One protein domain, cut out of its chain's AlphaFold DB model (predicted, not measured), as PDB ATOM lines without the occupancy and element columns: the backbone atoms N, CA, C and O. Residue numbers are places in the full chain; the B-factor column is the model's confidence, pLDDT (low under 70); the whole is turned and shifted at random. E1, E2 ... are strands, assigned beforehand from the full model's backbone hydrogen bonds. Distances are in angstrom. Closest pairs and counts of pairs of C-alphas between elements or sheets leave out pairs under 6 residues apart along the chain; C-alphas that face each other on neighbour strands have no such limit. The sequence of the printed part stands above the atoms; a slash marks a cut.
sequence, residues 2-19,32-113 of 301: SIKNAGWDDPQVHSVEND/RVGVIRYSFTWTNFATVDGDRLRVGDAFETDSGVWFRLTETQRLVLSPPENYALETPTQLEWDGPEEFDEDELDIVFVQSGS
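This is residues 2 to 19 and 32 to 113 of the 301 residues of an uncharacterized protein of Haloterrigena salina JCM 13891 (UniProt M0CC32). With little regular structure, the domain is a small twisted sheet, E1 E2 E6 E4, and a separate ribbon, E3 E5, with residues 2 to 19 trailing away. The printed part has 100 residues and no named helix; six strands, E1 to E6 in order, hold 21: all strand, both sheets antiparallel. It is loose, radius of gyration of the C-alphas 16.8 A, spanning 47 by 36 by 32 A.

Find E1, residues 47 to 49, from C-alpha 47 at (150.635, 172.097, 174.173). E2 is 52 to 55, E3 74 to 76, E4 83 to 85, E5 92 to 94. E6, 106 to 110, runs 13.3 A to C-alpha 110 at (151.726, 173.473, 187.421).

E2 and E1 form a hairpin, N 47 2.9 A from O 54. Look next at E6: its O 108 is 2.8 A from N 53 of E2. In the ribbon, N 75 is 2.9 A from O 93; E3 and E5 are apart from the other strands.

C-alphas 19 and 32 are 18.0 A apart across the cut. Links E2 to E3 and E5 to E6 are long. pLDDT is under 70 at 23 residues, among them 2 to 19.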
ATOM      1  N   SER A   2     165.538 170.889 164.683       36.06
ATOM      2  CA  SER A   2     166.929 171.364 164.592       36.06
ATOM      3  C   SER A   2     167.706 170.795 165.766       36.06
ATOM      4  O   SER A   2     167.390 171.109 166.912       36.06
ATOM      5  N   ILE A   3     168.702 169.963 165.487       38.47
ATOM      6  CA  ILE A   3     169.602 169.430 166.506       38.47
ATOM      7  C   ILE A   3     170.515 170.584 166.933       38.47
ATOM      8  O   ILE A   3     171.267 171.118 166.121       38.47
ATOM      9  N   LYS A   4     170.417 171.018 168.189       44.19
ATOM     10  CA  LYS A   4     171.314 172.013 168.790       44.19
ATOM     11  C   LYS A   4     171.867 171.441 170.091       44.19
ATOM     12  O   LYS A   4     171.126 170.791 170.818       44.19
ATOM     13  N   ASN A   5     173.140 171.718 170.388       44.44
ATOM     14  CA  ASN A   5     173.800 171.346 171.650       44.44
ATOM     15  C   ASN A   5     173.953 169.845 171.933       44.44
ATOM     16  O   ASN A   5     174.024 169.433 173.083       44.44
ATOM     17  N   ALA A   6     174.058 169.008 170.911       52.16
ATOM     18  CA  ALA A   6     174.088 167.570 171.145       52.16
ATOM     19  C   ALA A   6     175.494 167.004 171.478       52.16
ATOM     20  O   ALA A   6     175.725 165.808 171.353       52.16
ATOM     21  N   GLY A   7     176.415 167.862 171.953       49.50
ATOM     22  CA  GLY A   7     177.691 167.455 172.570       49.50
ATOM     23  C   GLY A   7     178.615 166.625 171.673       49.50
ATOM     24  O   GLY A   7     179.466 165.907 172.184       49.50
ATOM     25  N   TRP A   8     178.424 166.706 170.355       54.25
ATOM     26  CA  TRP A   8     178.999 165.810 169.345       54.25
ATOM     27  C   TRP A   8     180.481 166.013 169.038       54.25
ATOM     28  O   TRP A   8     180.989 165.352 168.137       54.25
ATOM     29  N   ASP A   9     181.171 166.920 169.722       52.75
ATOM     30  CA  ASP A   9     182.558 167.202 169.355       52.75
ATOM     31  C   ASP A   9     183.508 166.071 169.777       52.75
ATOM     32  O   ASP A   9     184.569 165.949 169.177       52.75
ATOM     33  N   ASP A  10     183.107 165.196 170.714       47.22
ATOM     34  CA  ASP A  10     183.865 163.984 171.044       47.22
ATOM     35  C   ASP A  10     182.987 162.836 171.588       47.22
ATOM     36  O   ASP A  10     182.071 163.069 172.388       47.22
ATOM     37  N   PRO A  11     183.271 161.570 171.221       51.50
ATOM     38  CA  PRO A  11     182.641 160.405 171.832       51.50
ATOM     39  C   PRO A  11     182.947 160.360 173.337       51.50
ATOM     40  O   PRO A  11     184.095 160.207 173.756       51.50
ATOM     41  N   GLN A  12     181.908 160.458 174.168       53.03
ATOM     42  CA  GLN A  12     182.028 160.331 175.621       53.03
ATOM     43  C   GLN A  12     182.192 158.851 175.994       53.03
ATOM     44  O   GLN A  12     181.218 158.105 176.121       53.03
ATOM     45  N   VAL A  13     183.440 158.409 176.144       53.66
ATOM     46  CA  VAL A  13     183.767 157.064 176.629       53.66
ATOM     47  C   VAL A  13     183.680 157.064 178.152       53.66
ATOM     48  O   VAL A  13     184.615 157.462 178.843       53.66
ATOM     49  N   HIS A  14     182.554 156.607 178.691       46.28
ATOM     50  CA  HIS A  14     182.456 156.287 180.111       46.28
ATOM     51  C   HIS A  14     182.973 154.865 180.334       46.28
ATOM     52  O   HIS A  14     182.428 153.908 179.783       46.28
ATOM     53  N   SER A  15     184.023 154.713 181.142       43.88
ATOM     54  CA  SER A  15     184.358 153.410 181.712       43.88
ATOM     55  C   SER A  15     183.172 152.957 182.553       43.88
ATOM     56  O   SER A  15     182.731 153.692 183.434       43.88
ATOM     57  N   VAL A  16     182.632 151.780 182.248       50.28
ATOM     58  CA  VAL A  16     181.581 151.161 183.054       50.28
ATOM     59  C   VAL A  16     182.148 151.010 184.464       50.28
ATOM     60  O   VAL A  16     183.101 150.259 184.671       50.28
ATOM     61  N   GLU A  17     181.626 151.778 185.419       44.28
ATOM     62  CA  GLU A  17     181.894 151.539 186.831       44.28
ATOM     63  C   GLU A  17     181.391 150.120 187.107       44.28
ATOM     64  O   GLU A  17     180.223 149.805 186.870       44.28
ATOM     65  N   ASN A  18     182.331 149.231 187.428       41.62
ATOM     66  CA  ASN A  18     182.129 147.798 187.602       41.62
ATOM     67  C   ASN A  18     181.106 147.541 188.718       41.62
ATOM     68  O   ASN A  18     181.488 147.292 189.855       41.62
ATOM     69  N   ASP A  19     179.818 147.580 188.394       41.59
ATOM     70  CA  ASP A  19     178.763 147.102 189.294       41.59
ATOM     71  C   ASP A  19     177.734 146.209 188.590       41.59
ATOM     72  O   ASP A  19     176.692 145.846 189.128       41.59
ATOM     73  N   ARG A  32     185.416 145.121 171.564       55.03
ATOM     74  CA  ARG A  32     184.988 146.254 172.395       55.03
ATOM     75  C   ARG A  32     183.526 146.575 172.116       55.03
ATOM     76  O   ARG A  32     183.165 146.909 170.991       55.03
ATOM     77  N   VAL A  33     182.689 146.499 173.146       64.38
ATOM     78  CA  VAL A  33     181.285 146.928 173.082       64.38
ATOM     79  C   VAL A  33     181.195 148.371 173.582       64.38
ATOM     80  O   VAL A  33     181.668 148.675 174.675       64.38
ATOM     81  N   GLY A  34     180.603 149.259 172.782       63.47
ATOM     82  CA  GLY A  34     180.350 150.657 173.136       63.47
ATOM     83  C   GLY A  34     178.853 150.963 173.134       63.47
ATOM     84  O   GLY A  34     178.114 150.438 172.305       63.47
ATOM     85  N   VAL A  35     178.401 151.812 174.057       72.94
ATOM     86  CA  VAL A  35     177.016 152.304 174.092       72.94
ATOM     87  C   VAL A  35     176.967 153.652 173.390       72.94
ATOM     88  O   VAL A  35     177.713 154.558 173.754       72.94
ATOM     89  N   ILE A  36     176.067 153.803 172.417       75.94
ATOM     90  CA  ILE A  36     175.815 155.099 171.789       75.94
ATOM     91  C   ILE A  36     174.567 155.714 172.415       75.94
ATOM     92  O   ILE A  36     173.502 155.097 172.431       75.94
ATOM     93  N   ARG A  37     174.702 156.933 172.940       77.88
ATOM     94  CA  ARG A  37     173.595 157.709 173.502       77.88
ATOM     95  C   ARG A  37     173.361 158.939 172.642       77.88
ATOM     96  O   ARG A  37     174.289 159.700 172.394       77.88
ATOM     97  N   TYR A  38     172.111 159.149 172.255       77.06
ATOM     98  CA  TYR A  38     171.687 160.333 171.521       77.06
ATOM     99  C   TYR A  38     170.709 161.138 172.368       77.06
ATOM    100  O   TYR A  38     169.836 160.572 173.023       77.06
ATOM    101  N   SER A  39     170.854 162.459 172.349       82.19
ATOM    102  CA  SER A  39     169.897 163.392 172.933       82.19
ATOM    103  C   SER A  39     169.554 164.466 171.910       82.19
ATOM    104  O   SER A  39     170.400 164.934 171.144       82.19
ATOM    105  N   PHE A  40     168.285 164.845 171.869       83.62
ATOM    106  CA  PHE A  40     167.817 165.938 171.036       83.62
ATOM    107  C   PHE A  40     166.683 166.669 171.743       83.62
ATOM    108  O   PHE A  40     165.968 166.102 172.565       83.62
ATOM    109  N   THR A  41     166.523 167.946 171.415       86.88
ATOM    110  CA  THR A  41     165.420 168.760 171.920       86.88
ATOM    111  C   THR A  41     164.291 168.771 170.899       86.88
ATOM    112  O   THR A  41     164.477 169.232 169.769       86.88
ATOM    113  N   TRP A  42     163.115 168.298 171.306       86.81
ATOM    114  CA  TRP A  42     161.887 168.432 170.530       86.81
ATOM    115  C   TRP A  42     161.115 169.674 170.996       86.81
ATOM    116  O   TRP A  42     160.632 169.748 172.121       86.81
ATOM    117  N   THR A  43     161.030 170.684 170.130       87.56
ATOM    118  CA  THR A  43     160.210 171.886 170.351       87.56
ATOM    119  C   THR A  43     158.768 171.659 169.906       87.56
ATOM    120  O   THR A  43     158.568 171.071 168.846       87.56
ATOM    121  N   ASN A  44     157.795 172.221 170.629       87.31
ATOM    122  CA  ASN A  44     156.358 172.010 170.384       87.31
ATOM    123  C   ASN A  44     155.951 170.533 170.530       87.31
ATOM    124  O   ASN A  44     155.185 170.018 169.728       87.31
ATOM    125  N   PHE A  45     156.538 169.848 171.513       88.38
ATOM    126  CA  PHE A  45     156.175 168.474 171.870       88.38
ATOM    127  C   PHE A  45     154.897 168.396 172.715       88.38
ATOM    128  O   PHE A  45     154.230 167.375 172.743       88.38
ATOM    129  N   ALA A  46     154.596 169.468 173.441       89.75
ATOM    130  CA  ALA A  46     153.457 169.548 174.333       89.75
ATOM    131  C   ALA A  46     152.772 170.895 174.132       89.75
ATOM    132  O   ALA A  46     153.440 171.916 173.911       89.75
ATOM    133  N   THR A  47     151.451 170.891 174.247       89.81
ATOM    134  CA  THR A  47     150.635 172.097 174.173       89.81
ATOM    135  C   THR A  47     150.465 172.680 175.576       89.81
ATOM    136  O   THR A  47     150.125 171.976 176.526       89.81
ATOM    137  N   VAL A  48     150.728 173.980 175.716       90.19
ATOM    138  CA  VAL A  48     150.567 174.717 176.977       90.19
ATOM    139  C   VAL A  48     149.259 175.500 176.928       90.19
ATOM    140  O   VAL A  48     149.080 176.329 176.035       90.19
ATOM    141  N   ASP A  49     148.387 175.279 177.909       87.06
ATOM    142  CA  ASP A  49     147.154 176.040 178.122       87.06
ATOM    143  C   ASP A  49     147.093 176.535 179.573       87.06
ATOM    144  O   ASP A  49     146.776 175.790 180.501       87.06
ATOM    145  N   GLY A  50     147.462 177.800 179.789       87.19
ATOM    146  CA  GLY A  50     147.524 178.393 181.126       87.19
ATOM    147  C   GLY A  50     148.540 177.696 182.035       87.19
ATOM    148  O   GLY A  50     149.745 177.778 181.802       87.19
ATOM    149  N   ASP A  51     148.044 177.046 183.088       87.00
ATOM    150  CA  ASP A  51     148.815 176.249 184.047       87.00
ATOM    151  C   ASP A  51     148.889 174.757 183.675       87.00
ATOM    152  O   ASP A  51     149.503 173.972 184.401       87.00
ATOM    153  N   ARG A  52     148.296 174.361 182.542       87.94
ATOM    154  CA  ARG A  52     148.248 172.979 182.058       87.94
ATOM    155  C   ARG A  52     149.230 172.753 180.917       87.94
ATOM    156  O   ARG A  52     149.379 173.580 180.018       87.94
ATOM    157  N   LEU A  53     149.873 171.597 180.940       90.38
ATOM    158  CA  LEU A  53     150.741 171.080 179.894       90.38
ATOM    159  C   LEU A  53     150.160 169.744 179.428       90.38
ATOM    160  O   LEU A  53     150.135 168.789 180.202       90.38
ATOM    161  N   ARG A  54     149.695 169.681 178.181       91.06
ATOM    162  CA  ARG A  54     149.143 168.468 177.569       91.06
ATOM    163  C   ARG A  54     150.161 167.847 176.620       91.06
ATOM    164  O   ARG A  54     150.690 168.535 175.747       91.06
ATOM    165  N   VAL A  55     150.424 166.561 176.807       90.06
ATOM    166  CA  VAL A  55     151.248 165.704 175.946       90.06
ATOM    167  C   VAL A  55     150.312 164.690 175.297       90.06
ATOM    168  O   VAL A  55     149.469 164.156 176.000       90.06
ATOM    169  N   GLY A  56     150.443 164.443 173.993       84.56
ATOM    170  CA  GLY A  56     149.673 163.406 173.284       84.56
ATOM    171  C   GLY A  56     149.583 163.681 171.786       84.56
ATOM    172  O   GLY A  56     149.978 162.856 170.968       84.56
ATOM    173  N   ASP A  57     149.254 164.926 171.441       85.50
ATOM    174  CA  ASP A  57     149.170 165.447 170.069       85.50
ATOM    175  C   ASP A  57     150.438 165.207 169.229       85.50
ATOM    176  O   ASP A  57     150.371 164.976 168.025       85.50
ATOM    177  N   ALA A  58     151.611 165.221 169.861       86.44
ATOM    178  CA  ALA A  58     152.888 164.935 169.215       86.44
ATOM    179  C   ALA A  58     153.023 163.492 168.684       86.44
ATOM    180  O   ALA A  58     153.833 163.241 167.783       86.44
ATOM    181  N   PHE A  59     152.263 162.545 169.236       86.94
ATOM    182  CA  PHE A  59     152.269 161.132 168.846       86.94
ATOM    183  C   PHE A  59     151.126 160.766 167.894       86.94
ATOM    184  O   PHE A  59     151.151 159.690 167.297       86.94
ATOM    185  N   GLU A  60     150.170 161.669 167.700       85.69
ATOM    186  CA  GLU A  60     149.010 161.473 166.841       85.69
ATOM    187  C   GLU A  60     149.279 161.930 165.397       85.69
ATOM    188  O   GLU A  60     150.034 162.865 165.119       85.69
ATOM    189  N   THR A  61     148.638 161.255 164.447       82.88
ATOM    190  CA  THR A  61     148.555 161.650 163.035       82.88
ATOM    191  C   THR A  61     147.129 161.449 162.535       82.88
ATOM    192  O   THR A  61     146.344 160.753 163.171       82.88
ATOM    193  N   ASP A  62     146.804 161.951 161.338       83.56
ATOM    194  CA  ASP A  62     145.496 161.714 160.695       83.56
ATOM    195  C   ASP A  62     145.160 160.216 160.503       83.56
ATOM    196  O   ASP A  62     144.028 159.868 160.177       83.56
ATOM    197  N   SER A  63     146.153 159.327 160.630       80.38
ATOM    198  CA  SER A  63     146.017 157.871 160.496       80.38
ATOM    199  C   SER A  63     146.161 157.114 161.826       80.38
ATOM    200  O   SER A  63     146.269 155.891 161.797       80.38
ATOM    201  N   GLY A  64     146.174 157.819 162.965       83.50
ATOM    202  CA  GLY A  64     146.345 157.259 164.310       83.50
ATOM    203  C   GLY A  64     147.723 157.541 164.919       83.50
ATOM    204  O   GLY A  64     148.477 158.391 164.430       83.50
ATOM    205  N   VAL A  65     148.061 156.825 165.994       87.56
ATOM    206  CA  VAL A  65     149.338 156.981 166.703       87.56
ATOM    207  C   VAL A  65     150.484 156.411 165.864       87.56
ATOM    208  O   VAL A  65     150.492 155.239 165.496       87.56
ATOM    209  N   TRP A  66     151.475 157.244 165.531       88.69
ATOM    210  CA  TRP A  66     152.605 156.823 164.683       88.69
ATOM    211  C   TRP A  66     153.718 156.110 165.462       88.69
ATOM    212  O   TRP A  66     154.636 155.531 164.871       88.69
ATOM    213  N   PHE A  67     153.672 156.195 166.788       90.44
ATOM    214  CA  PHE A  67     154.712 155.730 167.694       90.44
ATOM    215  C   PHE A  67     154.397 154.334 168.246       90.44
ATOM    216  O   PHE A  67     153.263 154.042 168.600       90.44
ATOM    217  N   ARG A  68     155.415 153.470 168.339       92.06
ATOM    218  CA  ARG A  68     155.320 152.121 168.919       92.06
ATOM    219  C   ARG A  68     156.635 151.726 169.575       92.06
ATOM    220  O   ARG A  68     157.700 152.135 169.098       92.06
ATOM    221  N   LEU A  69     156.576 150.904 170.619       92.81
ATOM    222  CA  LEU A  69     157.767 150.357 171.268       92.81
ATOM    223  C   LEU A  69     158.058 148.945 170.766       92.81
ATOM    224  O   LEU A  69     157.170 148.109 170.638       92.81
ATOM    225  N   THR A  70     159.332 148.662 170.504       91.88
ATOM    226  CA  THR A  70     159.826 147.297 170.249       91.88
ATOM    227  C   THR A  70     160.294 146.632 171.545       91.88
ATOM    228  O   THR A  70     160.521 147.311 172.539       91.88
ATOM    229  N   GLU A  71     160.529 145.317 171.533       87.19
ATOM    230  CA  GLU A  71     160.910 144.497 172.707       87.19
ATOM    231  C   GLU A  71     162.152 144.972 173.488       87.19
ATOM    232  O   GLU A  71     162.417 144.514 174.595       87.19
ATOM    233  N   THR A  72     162.963 145.856 172.903       86.12
ATOM    234  CA  THR A  72     164.208 146.363 173.512       86.12
ATOM    235  C   THR A  72     164.144 147.847 173.853       86.12
ATOM    236  O   THR A  72     165.145 148.437 174.265       86.12
ATOM    237  N   GLN A  73     162.985 148.471 173.656       89.81
ATOM    238  CA  GLN A  73     162.793 149.897 173.846       89.81
ATOM    239  C   GLN A  73     161.954 150.156 175.088       89.81
ATOM    240  O   GLN A  73     161.005 149.438 175.383       89.81
ATOM    241  N   ARG A  74     162.311 151.229 175.788       91.50
ATOM    242  CA  ARG A  74     161.578 151.742 176.937       91.50
ATOM    243  C   ARG A  74     161.313 153.222 176.731       91.50
ATOM    244  O   ARG A  74     162.244 153.970 176.419       91.50
ATOM    245  N   LEU A  75     160.070 153.637 176.925       90.75
ATOM    246  CA  LEU A  75     159.689 155.043 176.994       90.75
ATOM    247  C   LEU A  75     159.644 155.472 178.458       90.75
ATOM    248  O   LEU A  75     159.072 154.777 179.293       90.75
ATOM    249  N   VAL A  76     160.233 156.627 178.760       92.31
ATOM    250  CA  VAL A  76     160.126 157.286 180.064       92.31
ATOM    251  C   VAL A  76     159.768 158.741 179.813       92.31
ATOM    252  O   VAL A  76     160.523 159.464 179.160       92.31
ATOM    253  N   LEU A  77     158.623 159.166 180.332       89.88
ATOM    254  CA  LEU A  77     158.178 160.550 180.306       89.88
ATOM    255  C   LEU A  77     158.445 161.183 181.668       89.88
ATOM    256  O   LEU A  77     158.116 160.635 182.717       89.88
ATOM    257  N   SER A  78     159.076 162.351 181.661       88.00
ATOM    258  CA  SER A  78     159.397 163.086 182.883       88.00
ATOM    259  C   SER A  78     158.877 164.512 182.761       88.00
ATOM    260  O   SER A  78     159.279 165.210 181.825       88.00
ATOM    261  N   PRO A  79     157.984 164.957 183.663       87.94
ATOM    262  CA  PRO A  79     157.505 166.327 183.637       87.94
ATOM    263  C   PRO A  79     158.620 167.320 183.985       87.94
ATOM    264  O   PRO A  79     159.575 166.963 184.683       87.94
ATOM    265  N   PRO A  80     158.492 168.585 183.551       87.00
ATOM    266  CA  PRO A  80     159.354 169.658 184.025       87.00
ATOM    267  C   PRO A  80     159.235 169.853 185.543       87.00
ATOM    268  O   PRO A  80     158.204 169.560 186.152       87.00
ATOM    269  N   GLU A  81     160.289 170.395 186.158       81.94
ATOM    270  CA  GLU A  81     160.238 170.823 187.560       81.94
ATOM    271  C   GLU A  81     159.054 171.768 187.759       81.94
ATOM    272  O   GLU A  81     158.900 172.661 186.940       81.94
ATOM    273  N   ASN A  82     158.287 171.603 188.844       85.31
ATOM    274  CA  ASN A  82     157.037 172.314 189.170       85.31
ATOM    275  C   ASN A  82     155.753 171.830 188.481       85.31
ATOM    276  O   ASN A  82     154.704 172.396 188.772       85.31
ATOM    277  N   TYR A  83     155.785 170.782 187.660       87.12
ATOM    278  CA  TYR A  83     154.574 170.165 187.121       87.12
ATOM    279  C   TYR A  83     154.270 168.848 187.840       87.12
ATOM    280  O   TYR A  83     155.170 168.077 188.169       87.12
ATOM    281  N   ALA A  84     152.990 168.588 188.089       85.69
ATOM    282  CA  ALA A  84     152.490 167.329 188.626       85.69
ATOM    283  C   ALA A  84     151.392 166.781 187.714       85.69
ATOM    284  O   ALA A  84     150.767 167.529 186.970       85.69
ATOM    285  N   LEU A  85     151.152 165.477 187.767       86.44
ATOM    286  CA  LEU A  85     150.060 164.855 187.024       86.44
ATOM    287  C   LEU A  85     148.696 165.348 187.531       86.44
ATOM    288  O   LEU A  85     148.461 165.344 188.739       86.44
ATOM    289  N   GLU A  86     147.790 165.719 186.620       81.69
ATOM    290  CA  GLU A  86     146.387 166.010 186.968       81.69
ATOM    291  C   GLU A  86     145.669 164.728 187.414       81.69
ATOM    292  O   GLU A  86     144.981 164.710 188.436       81.69
ATOM    293  N   THR A  87     145.891 163.635 186.677       73.25
ATOM    294  CA  THR A  87     145.396 162.294 187.001       73.25
ATOM    295  C   THR A  87     146.576 161.329 187.098       73.25
ATOM    296  O   THR A  87     147.434 161.348 186.216       73.25
ATOM    297  N   PRO A  88     146.651 160.471 188.133       75.31
ATOM    298  CA  PRO A  88     147.681 159.442 188.213       75.31
ATOM    299  C   PRO A  88     147.607 158.515 186.993       75.31
ATOM    300  O   PRO A  88     146.667 157.733 186.868       75.31
ATOM    301  N   THR A  89     148.598 158.613 186.113       83.38
ATOM    302  CA  THR A  89     148.748 157.788 184.910       83.38
ATOM    303  C   THR A  89     150.160 157.210 184.841       83.38
ATOM    304  O   THR A  89     151.059 157.638 185.574       83.38
ATOM    305  N   GLN A  90     150.343 156.202 183.996       86.75
ATOM    306  CA  GLN A  90     151.638 155.593 183.722       86.75
ATOM    307  C   GLN A  90     152.524 156.582 182.953       86.75
ATOM    308  O   GLN A  90     152.045 157.328 182.107       86.75
ATOM    309  N   LEU A  91     153.815 156.624 183.288       91.19
ATOM    310  CA  LEU A  91     154.818 157.467 182.616       91.19
ATOM    311  C   LEU A  91     155.998 156.653 182.077       91.19
ATOM    312  O   LEU A  91     156.962 157.213 181.554       91.19
ATOM    313  N   GLU A  92     155.948 155.336 182.241       92.38
ATOM    314  CA  GLU A  92     157.017 154.427 181.860       92.38
ATOM    315  C   GLU A  92     156.422 153.201 181.187       92.38
ATOM    316  O   GLU A  92     155.553 152.558 181.768       92.38
ATOM    317  N   TRP A  93     156.915 152.861 180.003       93.69
ATOM    318  CA  TRP A  93     156.464 151.703 179.232       93.69
ATOM    319  C   TRP A  93     157.676 150.919 178.739       93.69
ATOM    320  O   TRP A  93     158.615 151.517 178.208       93.69
ATOM    321  N   ASP A  94     157.647 149.600 178.899       93.06
ATOM    322  CA  ASP A  94     158.622 148.664 178.337       93.06
ATOM    323  C   ASP A  94     157.970 147.952 177.147       93.06
ATOM    324  O   ASP A  94     156.854 147.457 177.271       93.06
ATOM    325  N   GLY A  95     158.639 147.909 175.993       91.38
ATOM    326  CA  GLY A  95     158.073 147.271 174.808       91.38
ATOM    327  C   GLY A  95     158.077 145.730 174.857       91.38
ATOM    328  O   GLY A  95     158.752 145.130 175.697       91.38
ATOM    329  N   PRO A  96     157.393 145.065 173.906       92.50
ATOM    330  CA  PRO A  96     156.679 145.663 172.781       92.50
ATOM    331  C   PRO A  96     155.313 146.218 173.211       92.50
ATOM    332  O   PRO A  96     154.549 145.508 173.852       92.50
ATOM    333  N   GLU A  97     155.017 147.463 172.837       89.06
ATOM    334  CA  GLU A  97     153.763 148.153 173.187       89.06
ATOM    335  C   GLU A  97     153.239 148.913 171.961       89.06
ATOM    336  O   GLU A  97     154.014 149.590 171.265       89.06
ATOM    337  N   GLU A  98     151.939 148.783 171.699       89.38
ATOM    338  CA  GLU A  98     151.200 149.544 170.689       89.38
ATOM    339  C   GLU A  98     150.237 150.480 171.416       89.38
ATOM    340  O   GLU A  98     149.474 150.027 172.259       89.38
ATOM    341  N   PHE A  99     150.294 151.773 171.100       89.31
ATOM    342  CA  PHE A  99     149.523 152.790 171.809       89.31
ATOM    343  C   PHE A  99     148.239 153.140 171.062       89.31
ATOM    344  O   PHE A  99     148.261 153.360 169.847       89.31
ATOM    345  N   ASP A 100     147.159 153.293 171.820       86.12
ATOM    346  CA  ASP A 100     145.921 153.913 171.353       86.12
ATOM    347  C   ASP A 100     145.965 155.449 171.513       86.12
ATOM    348  O   ASP A 100     146.815 155.996 172.221       86.12
ATOM    349  N   GLU A 101     145.029 156.160 170.872       78.94
ATOM    350  CA  GLU A 101     144.961 157.637 170.862       78.94
ATOM    351  C   GLU A 101     144.896 158.250 172.276       78.94
ATOM    352  O   GLU A 101     145.490 159.296 172.526       78.94
ATOM    353  N   ASP A 102     144.250 157.570 173.227       79.69
ATOM    354  CA  ASP A 102     144.050 158.078 174.591       79.69
ATOM    355  C   ASP A 102     145.168 157.680 175.574       79.69
ATOM    356  O   ASP A 102     145.233 158.201 176.688       79.69
ATOM    357  N   GLU A 103     146.047 156.738 175.215       83.25
ATOM    358  CA  GLU A 103     147.013 156.174 176.171       83.25
ATOM    359  C   GLU A 103     148.174 157.132 176.466       83.25
ATOM    360  O   GLU A 103     148.706 157.172 177.580       83.25
ATOM    361  N   LEU A 104     148.539 157.942 175.471       86.56
ATOM    362  CA  LEU A 104     149.589 158.950 175.579       86.56
ATOM    363  C   LEU A 104     149.041 160.359 175.863       86.56
ATOM    364  O   LEU A 104     149.845 161.293 175.900       86.56
ATOM    365  N   ASP A 105     147.729 160.518 176.107       88.12
ATOM    366  CA  ASP A 105     147.126 161.797 176.515       88.12
ATOM    367  C   ASP A 105     147.367 162.061 178.006       88.12
ATOM    368  O   ASP A 105     146.655 161.597 178.903       88.12
ATOM    369  N   ILE A 106     148.430 162.809 178.282       90.62
ATOM    370  CA  ILE A 106     148.916 163.067 179.631       90.62
ATOM    371  C   ILE A 106     148.839 164.559 179.903       90.62
ATOM    372  O   ILE A 106     149.478 165.379 179.238       90.62
ATOM    373  N   VAL A 107     148.098 164.906 180.953       91.06
ATOM    374  CA  VAL A 107     147.955 166.288 181.406       91.06
ATOM    375  C   VAL A 107     148.730 166.501 182.697       91.06
ATOM    376  O   VAL A 107     148.474 165.875 183.730       91.06
ATOM    377  N   PHE A 108     149.669 167.438 182.637       89.06
ATOM    378  CA  PHE A 108     150.365 167.957 183.799       89.06
ATOM    379  C   PHE A 108     149.829 169.338 184.170       89.06
ATOM    380  O   PHE A 108     149.590 170.179 183.311       89.06
ATOM    381  N   VAL A 109     149.699 169.595 185.464       89.75
ATOM    382  CA  VAL A 109     149.324 170.884 186.042       89.75
ATOM    383  C   VAL A 109     150.507 171.470 186.792       89.75
ATOM    384  O   VAL A 109     151.234 170.763 187.495       89.75
ATOM    385  N   GLN A 110     150.710 172.775 186.660       87.88
ATOM    386  CA  GLN A 110     151.726 173.473 187.421       87.88
ATOM    387  C   GLN A 110     151.352 173.428 188.909       87.88
ATOM    388  O   GLN A 110     150.347 173.985 189.347       87.88
ATOM    389  N   SER A 111     152.182 172.765 189.710       70.69
ATOM    390  CA  SER A 111     152.139 172.839 191.166       70.69
ATOM    391  C   SER A 111     152.568 174.242 191.569       70.69
ATOM    392  O   SER A 111     153.754 174.536 191.721       70.69
ATOM    393  N   GLY A 112     151.597 175.146 191.660       58.12
ATOM    394  CA  GLY A 112     151.855 176.534 191.992       58.12
ATOM    395  C   GLY A 112     152.605 176.654 193.316       58.12
ATOM    396  O   GLY A 112     152.110 176.251 194.366       58.12
ATOM    397  N   SER A 113     153.746 177.342 193.290       47.81
ATOM    398  CA  SER A 113     154.237 178.139 194.417       47.81
ATOM    399  C   SER A 113     153.316 179.355 194.613       47.81
ATOM    400  O   SER A 113     153.737 180.509 194.515       47.81
TER     401      SER A 113